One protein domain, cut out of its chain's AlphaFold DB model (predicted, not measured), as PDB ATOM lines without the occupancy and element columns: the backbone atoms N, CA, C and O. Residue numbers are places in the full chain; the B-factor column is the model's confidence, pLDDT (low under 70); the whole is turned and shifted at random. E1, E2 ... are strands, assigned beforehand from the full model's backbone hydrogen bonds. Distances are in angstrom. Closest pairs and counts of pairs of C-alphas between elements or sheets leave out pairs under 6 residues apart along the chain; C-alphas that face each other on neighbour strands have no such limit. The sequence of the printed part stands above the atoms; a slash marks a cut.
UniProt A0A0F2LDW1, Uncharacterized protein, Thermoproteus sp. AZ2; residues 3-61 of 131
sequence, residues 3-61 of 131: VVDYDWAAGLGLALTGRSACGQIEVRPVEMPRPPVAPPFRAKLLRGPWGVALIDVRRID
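Overview. This is residues 3 to 61 of the 131 residues of an uncharacterized protein of Thermoproteus sp. AZ2 (UniProt A0A0F2LDW1). Two strand hairpins, E2 with E3 and E4 with E5, reach toward opposite ends of an only just elongated domain, with the short strand E1 at the edge of the first one near the middle. The nine residues 32 to 40 cross from the end of E3 to the start of E4, and the two sheets come near each other at few points, not as a sandwich. The printed part has 59 residues, no named helix and five named strands in the order E1, E2, E3, E4, E5, with the class all strand. One sheet has the order E1, E2, E3 and the other E4, E5, both antiparallel. The whole is compact, with a radius of gyration of the C-alphas of 11.9 A and spans of 40 by 21 by 20 A.

Arrangement. E1, residues 3 to 7, E2, residues 12 to 21, and E3, residues 24 to 31, form a meander, each strand the antiparallel neighbour of the one before. E1 and E2 are a hairpin at 146 degrees between their directions; N 7 and O 12 are within hydrogen-bond range at 2.8 A. E2 and E3 are a hairpin at 153 degrees, with N 15 and O 28 within range at 2.9 A. This sheet is strongly twisted, its C-alphas up to 4.9 A off the best plane, and E2 bends by 67 degrees at residue 18. E4, residues 41 to 48, and E5, residues 51 to 59, are a hairpin at 161 degrees; N 42 and O 58 are 2.8 A apart, within range. E5 bends by 62 degrees at residue 56. Between the sheets, the closest C-alphas of E1 and E4 are those of Val 3 and Phe 41, 5.5 A apart, and those of E3 and E5 are Glu 31 and Val 52, 8.0 A apart. E2 is apart from both E4 and E5, and E1 is apart from E5.

Along the chain. E1 begins with C-alpha 3 at (98.173, 108.818, 103.778) and is 11.2 A long. E2 is 24.2 A long and ends with C-alpha 21 at (108.293, 93.338, 102.612). E3 is 22.5 A long and E4 21.9 A. E5 is 23.2 A long and ends with C-alpha 59 at (98.352, 113.415, 112.266).

Size, cuts and confidence. The two C-alphas farthest apart are those of Cys 22 and Trp 50, 40.6 A. The printed part has no cut. The links E1 to E2, E2 to E3 and E4 to E5 are tight, and the link E3 to E4 is short. The mean pLDDT of the printed part is 93.5, and no printed residue is under 70.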
ATOM      1  N   VAL A   3      97.661 108.074 104.934       96.25
ATOM      2  CA  VAL A   3      98.173 108.818 103.778       96.25
ATOM      3  C   VAL A   3      99.554 109.335 104.139       96.25
ATOM      4  O   VAL A   3      99.712 109.922 105.207       96.25
ATOM      5  N   VAL A   4     100.535 109.081 103.279       95.75
ATOM      6  CA  VAL A   4     101.947 109.434 103.504       95.75
ATOM      7  C   VAL A   4     102.425 110.567 102.609       95.75
ATOM      8  O   VAL A   4     103.412 111.207 102.939       95.75
ATOM      9  N   ASP A   5     101.703 110.854 101.526       94.75
ATOM     10  CA  ASP A   5     101.990 111.983 100.646       94.75
ATOM     11  C   ASP A   5     100.717 112.519  99.982       94.75
ATOM     12  O   ASP A   5      99.706 111.810  99.931       94.75
ATOM     13  N   TYR A   6     100.758 113.757  99.489       94.12
ATOM     14  CA  TYR A   6      99.637 114.404  98.808       94.12
ATOM     15  C   TYR A   6     100.102 115.368  97.713       94.12
ATOM     16  O   TYR A   6     100.785 116.354  97.986       94.12
ATOM     17  N   ASP A   7      99.641 115.117  96.489       92.69
ATOM     18  CA  ASP A   7      99.756 116.020  95.351       92.69
ATOM     19  C   ASP A   7      98.497 116.894  95.254       92.69
ATOM     20  O   ASP A   7      97.398 116.425  94.937       92.69
ATOM     21  N   TRP A   8      98.668 118.188  95.527       87.94
ATOM     22  CA  TRP A   8      97.589 119.174  95.489       87.94
ATOM     23  C   TRP A   8      97.154 119.546  94.072       87.94
ATOM     24  O   TRP A   8      96.002 119.936  93.894       87.94
ATOM     25  N   ALA A   9      98.045 119.441  93.084       89.50
ATOM     26  CA  ALA A   9      97.736 119.769  91.699       89.50
ATOM     27  C   ALA A   9      96.892 118.658  91.065       89.50
ATOM     28  O   ALA A   9      95.944 118.941  90.336       89.50
ATOM     29  N   ALA A  10      97.201 117.401  91.392       89.88
ATOM     30  CA  ALA A  10      96.460 116.239  90.907       89.88
ATOM     31  C   ALA A  10      95.256 115.849  91.788       89.88
ATOM     32  O   ALA A  10      94.412 115.068  91.352       89.88
ATOM     33  N   GLY A  11      95.166 116.341  93.029       91.62
ATOM     34  CA  GLY A  11      94.126 115.922  93.978       91.62
ATOM     35  C   GLY A  11      94.286 114.470  94.453       91.62
ATOM     36  O   GLY A  11      93.300 113.803  94.782       91.62
ATOM     37  N   LEU A  12      95.524 113.966  94.481       94.44
ATOM     38  CA  LEU A  12      95.845 112.568  94.766       94.44
ATOM     39  C   LEU A  12      96.685 112.441  96.037       94.44
ATOM     40  O   LEU A  12      97.727 113.073  96.174       94.44
ATOM     41  N   GLY A  13      96.269 111.569  96.953       94.62
ATOM     42  CA  GLY A  13      97.099 111.140  98.079       94.62
ATOM     43  C   GLY A  13      97.695 109.751  97.863       94.62
ATOM     44  O   GLY A  13      97.063 108.888  97.253       94.62
ATOM     45  N   LEU A  14      98.883 109.505  98.413       96.06
ATOM     46  CA  LEU A  14      99.493 108.175  98.467       96.06
ATOM     47  C   LEU A  14      99.118 107.494  99.781       96.06
ATOM     48  O   LEU A  14      99.563 107.895 100.858       96.06
ATOM     49  N   ALA A  15      98.279 106.465  99.700       96.75
ATOM     50  CA  ALA A  15      97.776 105.741 100.857       96.75
ATOM     51  C   ALA A  15      98.473 104.391 101.039       96.75
ATOM     52  O   ALA A  15      98.547 103.606 100.095       96.75
ATOM     53  N   LEU A  16      98.889 104.076 102.269       97.06
ATOM     54  CA  LEU A  16      99.427 102.760 102.615       97.06
ATOM     55  C   LEU A  16      98.362 101.674 102.412       97.06
ATOM     56  O   LEU A  16      97.227 101.811 102.888       97.06
ATOM     57  N   THR A  17      98.739 100.565 101.777       96.25
ATOM     58  CA  THR A  17      97.901  99.353 101.706       96.25
ATOM     59  C   THR A  17      98.033  98.495 102.967       96.25
ATOM     60  O   THR A  17      97.151  97.696 103.267       96.25
ATOM     61  N   GLY A  18      99.115  98.696 103.728       92.94
ATOM     62  CA  GLY A  18      99.481  97.894 104.895       92.94
ATOM     63  C   GLY A  18     100.335  96.673 104.559       92.94
ATOM     64  O   GLY A  18     100.735  95.969 105.479       92.94
ATOM     65  N   ARG A  19     100.631  96.425 103.278       96.62
ATOM     66  CA  ARG A  19     101.572  95.388 102.863       96.62
ATOM     67  C   ARG A  19     102.996  95.940 102.904       96.62
ATOM     68  O   ARG A  19     103.262  96.974 102.295       96.62
ATOM     69  N   SER A  20     103.892  95.242 103.583       97.25
ATOM     70  CA  SER A  20     105.331  95.513 103.610       97.25
ATOM     71  C   SER A  20     106.103  94.241 103.289       97.25
ATOM     72  O   SER A  20     105.573  93.143 103.455       97.25
ATOM     73  N   ALA A  21     107.306  94.404 102.745       97.25
ATOM     74  CA  ALA A  21     108.293  93.338 102.612       97.25
ATOM     75  C   ALA A  21     109.643  93.933 102.213       97.25
ATOM     76  O   ALA A  21     109.699  94.814 101.351       97.25
ATOM     77  N   CYS A  22     110.729  93.393 102.762       96.38
ATOM     78  CA  CYS A  22     112.098  93.656 102.313       96.38
ATOM     79  C   CYS A  22     112.422  95.137 102.051       96.38
ATOM     80  O   CYS A  22     112.904  95.507 100.978       96.38
ATOM     81  N   GLY A  23     112.117  95.991 103.022       97.19
ATOM     82  CA  GLY A  23     112.444  97.413 103.018       97.19
ATOM     83  C   GLY A  23     111.434  98.282 102.289       97.19
ATOM     84  O   GLY A  23     111.640  99.484 102.144       97.19
ATOM     85  N   GLN A  24     110.346  97.687 101.808       98.06
ATOM     86  CA  GLN A  24     109.323  98.354 101.018       98.06
ATOM     87  C   GLN A  24     107.989  98.343 101.752       98.06
ATOM     88  O   GLN A  24     107.639  97.374 102.429       98.06
ATOM     89  N   ILE A  25     107.211  99.402 101.550       98.00
ATOM     90  CA  ILE A  25     105.809  99.462 101.954       98.00
ATOM     91  C   ILE A  25     104.954  99.866 100.760       98.00
ATOM     92  O   ILE A  25     105.238 100.839 100.062       98.00
ATOM     93  N   GLU A  26     103.913  99.089 100.490       97.94
ATOM     94  CA  GLU A  26     103.081  99.302  99.316       97.94
ATOM     95  C   GLU A  26     102.107 100.464  99.544       97.94
ATOM     96  O   GLU A  26     101.411 100.556 100.566       97.94
ATOM     97  N   VAL A  27     102.055 101.356  98.559       97.69
ATOM     98  CA  VAL A  27     101.155 102.504  98.515       97.69
ATOM     99  C   VAL A  27     100.309 102.474  97.259       97.69
ATOM    100  O   VAL A  27     100.706 101.950  96.223       97.69
ATOM    101  N   ARG A  28      99.134 103.090  97.342       96.94
ATOM    102  CA  ARG A  28      98.256 103.301  96.194       96.94
ATOM    103  C   ARG A  28      97.808 104.759  96.115       96.94
ATOM    104  O   ARG A  28      97.548 105.352  97.167       96.94
ATOM    105  N   PRO A  29      97.673 105.324  94.908       95.31
ATOM    106  CA  PRO A  29      97.046 106.624  94.742       95.31
ATOM    107  C   PRO A  29      95.563 106.539  95.116       95.31
ATOM    108  O   PRO A  29      94.885 105.545  94.844       95.31
ATOM    109  N   VAL A  30      95.058 107.582  95.767       94.00
ATOM    110  CA  VAL A  30      93.651 107.722  96.145       94.00
ATOM    111  C   VAL A  30      93.231 109.169  95.932       94.00
ATOM    112  O   VAL A  30      93.845 110.078  96.485       94.00
ATOM    113  N   GLU A  31      92.157 109.375  95.176       92.88
ATOM    114  CA  GLU A  31      91.519 110.687  95.038       92.88
ATOM    115  C   GLU A  31      90.942 111.150  96.375       92.88
ATOM    116  O   GLU A  31      90.203 110.413  97.045       92.88
ATOM    117  N   MET A  32      91.290 112.373  96.773       92.56
ATOM    118  CA  MET A  32      90.797 112.977  98.006       92.56
ATOM    119  C   MET A  32      90.843 114.510  97.945       92.56
ATOM    120  O   MET A  32      91.699 115.075  97.260       92.56
ATOM    121  N   PRO A  33      89.959 115.203  98.688       92.06
ATOM    122  CA  PRO A  33      90.058 116.650  98.835       92.06
ATOM    123  C   PRO A  33      91.366 117.038  99.537       92.06
ATOM    124  O   PRO A  33      92.003 116.211 100.196       92.06
ATOM    125  N   ARG A  34      91.735 118.321  99.445       91.69
ATOM    126  CA  ARG A  34      92.906 118.857 100.147       91.69
ATOM    127  C   ARG A  34      92.797 118.567 101.650       91.69
ATOM    128  O   ARG A  34      91.805 118.967 102.266       91.69
ATOM    129  N   PRO A  35      93.782 117.880 102.252       92.00
ATOM    130  CA  PRO A  35      93.703 117.520 103.655       92.00
ATOM    131  C   PRO A  35      93.902 118.756 104.549       92.00
ATOM    132  O   PRO A  35      94.653 119.666 104.188       92.00
ATOM    133  N   PRO A  36      93.272 118.790 105.738       91.31
ATOM    134  CA  PRO A  36      93.425 119.891 106.691       91.31
ATOM    135  C   PRO A  36      94.782 119.880 107.415       91.31
ATOM    136  O   PRO A  36      95.143 120.862 108.056       91.31
ATOM    137  N   VAL A  37      95.529 118.775 107.339       93.25
ATOM    138  CA  VAL A  37      96.869 118.615 107.919       93.25
ATOM    139  C   VAL A  37      97.810 117.996 106.889       93.25
ATOM    140  O   VAL A  37      97.373 117.235 106.024       93.25
ATOM    141  N   ALA A  38      99.102 118.299 106.993       92.62
ATOM    142  CA  ALA A  38     100.111 117.685 106.139       92.62
ATOM    143  C   ALA A  38     100.252 116.173 106.431       92.62
ATOM    144  O   ALA A  38     100.139 115.767 107.596       92.62
ATOM    145  N   PRO A  39     100.513 115.337 105.408       93.56
ATOM    146  CA  PRO A  39     100.949 113.958 105.604       93.56
ATOM    147  C   PRO A  39     102.239 113.848 106.452       93.56
ATOM    148  O   PRO A  39     103.049 114.776 106.442       93.56
ATOM    149  N   PRO A  40     102.454 112.721 107.159       95.56
ATOM    150  CA  PRO A  40     101.555 111.575 107.222       95.56
ATOM    151  C   PRO A  40     100.375 111.778 108.189       95.56
ATOM    152  O   PRO A  40     100.495 112.337 109.282       95.56
ATOM    153  N   PHE A  41      99.202 111.275 107.805       96.25
ATOM    154  CA  PHE A  41      98.004 111.300 108.648       96.25
ATOM    155  C   PHE A  41      97.141 110.053 108.460       96.25
ATOM    156  O   PHE A  41      97.159 109.380 107.428       96.25
ATOM    157  N   ARG A  42      96.330 109.750 109.473       96.12
ATOM    158  CA  ARG A  42      95.254 108.765 109.409       96.12
ATOM    159  C   ARG A  42      93.928 109.483 109.180       96.12
ATOM    160  O   ARG A  42      93.644 110.469 109.845       96.12
ATOM    161  N   ALA A  43      93.113 108.963 108.270       95.12
ATOM    162  CA  ALA A  43      91.764 109.460 108.006       95.12
ATOM    163  C   ALA A  43      90.840 108.336 107.513       95.12
ATOM    164  O   ALA A  43      91.297 107.247 107.124       95.12
ATOM    165  N   LYS A  44      89.536 108.606 107.498       94.06
ATOM    166  CA  LYS A  44      88.548 107.828 106.743       94.06
ATOM    167  C   LYS A  44      88.108 108.637 105.525       94.06
ATOM    168  O   LYS A  44      87.976 109.855 105.599       94.06
ATOM    169  N   LEU A  45      87.895 107.935 104.418       91.50
ATOM    170  CA  LEU A  45      87.392 108.517 103.181       91.50
ATOM    171  C   LEU A  45      85.899 108.205 103.081       91.50
ATOM    172  O   LEU A  45      85.524 107.031 103.073       91.50
ATOM    173  N   LEU A  46      85.069 109.237 103.012       91.06
ATOM    174  CA  LEU A  46      83.638 109.113 102.771       91.06
ATOM    175  C   LEU A  46      83.364 109.466 101.309       91.06
ATOM    176  O   LEU A  46      83.749 110.539 100.849       91.06
ATOM    177  N   ARG A  47      82.714 108.557 100.579       90.25
ATOM    178  CA  ARG A  47      82.284 108.782  99.194       90.25
ATOM    179  C   ARG A  47      80.766 108.843  99.154       90.25
ATOM    180  O   ARG A  47      80.115 107.973  99.724       90.25
ATOM    181  N   GLY A  48      80.223 109.846  98.478       87.44
ATOM    182  CA  GLY A  48      78.787 109.991  98.277       87.44
ATOM    183  C   GLY A  48      78.459 110.616  96.919       87.44
ATOM    184  O   GLY A  48      79.371 110.968  96.172       87.44
ATOM    185  N   PRO A  49      77.164 110.796  96.608       84.88
ATOM    186  CA  PRO A  49      76.712 111.362  95.331       84.88
ATOM    187  C   PRO A  49      77.265 112.766  95.042       84.88
ATOM    188  O   PRO A  49      77.378 113.162  93.890       84.88
ATOM    189  N   TRP A  50      77.620 113.506  96.096       80.38
ATOM    190  CA  TRP A  50      78.076 114.897  96.039       80.38
ATOM    191  C   TRP A  50      79.604 115.053  96.080       80.38
ATOM    192  O   TRP A  50      80.097 116.177  96.123       80.38
ATOM    193  N   GLY A  51      80.358 113.947  96.098       84.94
ATOM    194  CA  GLY A  51      81.820 113.961  96.069       84.94
ATOM    195  C   GLY A  51      82.485 113.141  97.176       84.94
ATOM    196  O   GLY A  51      81.924 112.177  97.710       84.94
ATOM    197  N   VAL A  52      83.727 113.516  97.491       87.75
ATOM    198  CA  VAL A  52      84.618 112.802  98.416       87.75
ATOM    199  C   VAL A  52      84.986 113.706  99.589       87.75
ATOM    200  O   VAL A  52      85.405 114.843  99.390       87.75
ATOM    201  N   ALA A  53      84.877 113.188 100.811       90.50
ATOM    202  CA  ALA A  53      85.238 113.894 102.037       90.50
ATOM    203  C   ALA A  53      86.236 113.092 102.887       90.50
ATOM    204  O   ALA A  53      86.206 111.858 102.919       90.50
ATOM    205  N   LEU A  54      87.104 113.806 103.607       92.94
ATOM    206  CA  LEU A  54      87.971 113.243 104.643       92.94
ATOM    207  C   LEU A  54      87.358 113.511 106.018       92.94
ATOM    208  O   LEU A  54      87.039 114.651 106.343       92.94
ATOM    209  N   ILE A  55      87.226 112.466 106.830       93.88
ATOM    210  CA  ILE A  55      86.744 112.556 108.216       93.88
ATOM    211  C   ILE A  55      87.727 111.864 109.167       93.88
ATOM    212  O   ILE A  55      88.546 111.045 108.739       93.88
ATOM    213  N   ASP A  56      87.640 112.182 110.462       94.12
ATOM    214  CA  ASP A  56      88.521 111.650 111.514       94.12
ATOM    215  C   ASP A  56      90.020 111.849 111.212       94.12
ATOM    216  O   ASP A  56      90.836 110.952 111.443       94.12
ATOM    217  N   VAL A  57      90.389 113.008 110.657       95.69
ATOM    218  CA  VAL A  57      91.772 113.290 110.255       95.69
ATOM    219  C   VAL A  57      92.644 113.504 111.491       95.69
ATOM    220  O   VAL A  57      92.403 114.408 112.288       95.69
ATOM    221  N   ARG A  58      93.669 112.668 111.654       96.00
ATOM    222  CA  ARG A  58      94.626 112.728 112.766       96.00
ATOM    223  C   ARG A  58      96.040 112.590 112.231       96.00
ATOM    224  O   ARG A  58      96.330 111.625 111.524       96.00
ATOM    225  N   ARG A  59      96.924 113.525 112.584       94.81
ATOM    226  CA  ARG A  59      98.352 113.415 112.266       94.81
ATOM    227  C   ARG A  59      98.921 112.153 112.910       94.81
ATOM    228  O   ARG A  59      98.516 111.781 114.011       94.81
ATOM    229  N   ILE A  60      99.830 111.494 112.208       94.06
ATOM    230  CA  ILE A  60     100.605 110.380 112.751       94.06
ATOM    231  C   ILE A  60     102.086 110.677 112.561       94.06
ATOM    232  O   ILE A  60     102.439 111.532 111.754       94.06
ATOM    233  N   ASP A  61     102.931 109.978 113.304       91.69
ATOM    234  CA  ASP A  61     104.376 110.072 113.134       91.69
ATOM    235  C   ASP A  61     104.885 109.000 112.158       91.69
ATOM    236  O   ASP A  61     104.352 107.885 112.123       91.69
TER     237      ASP A  61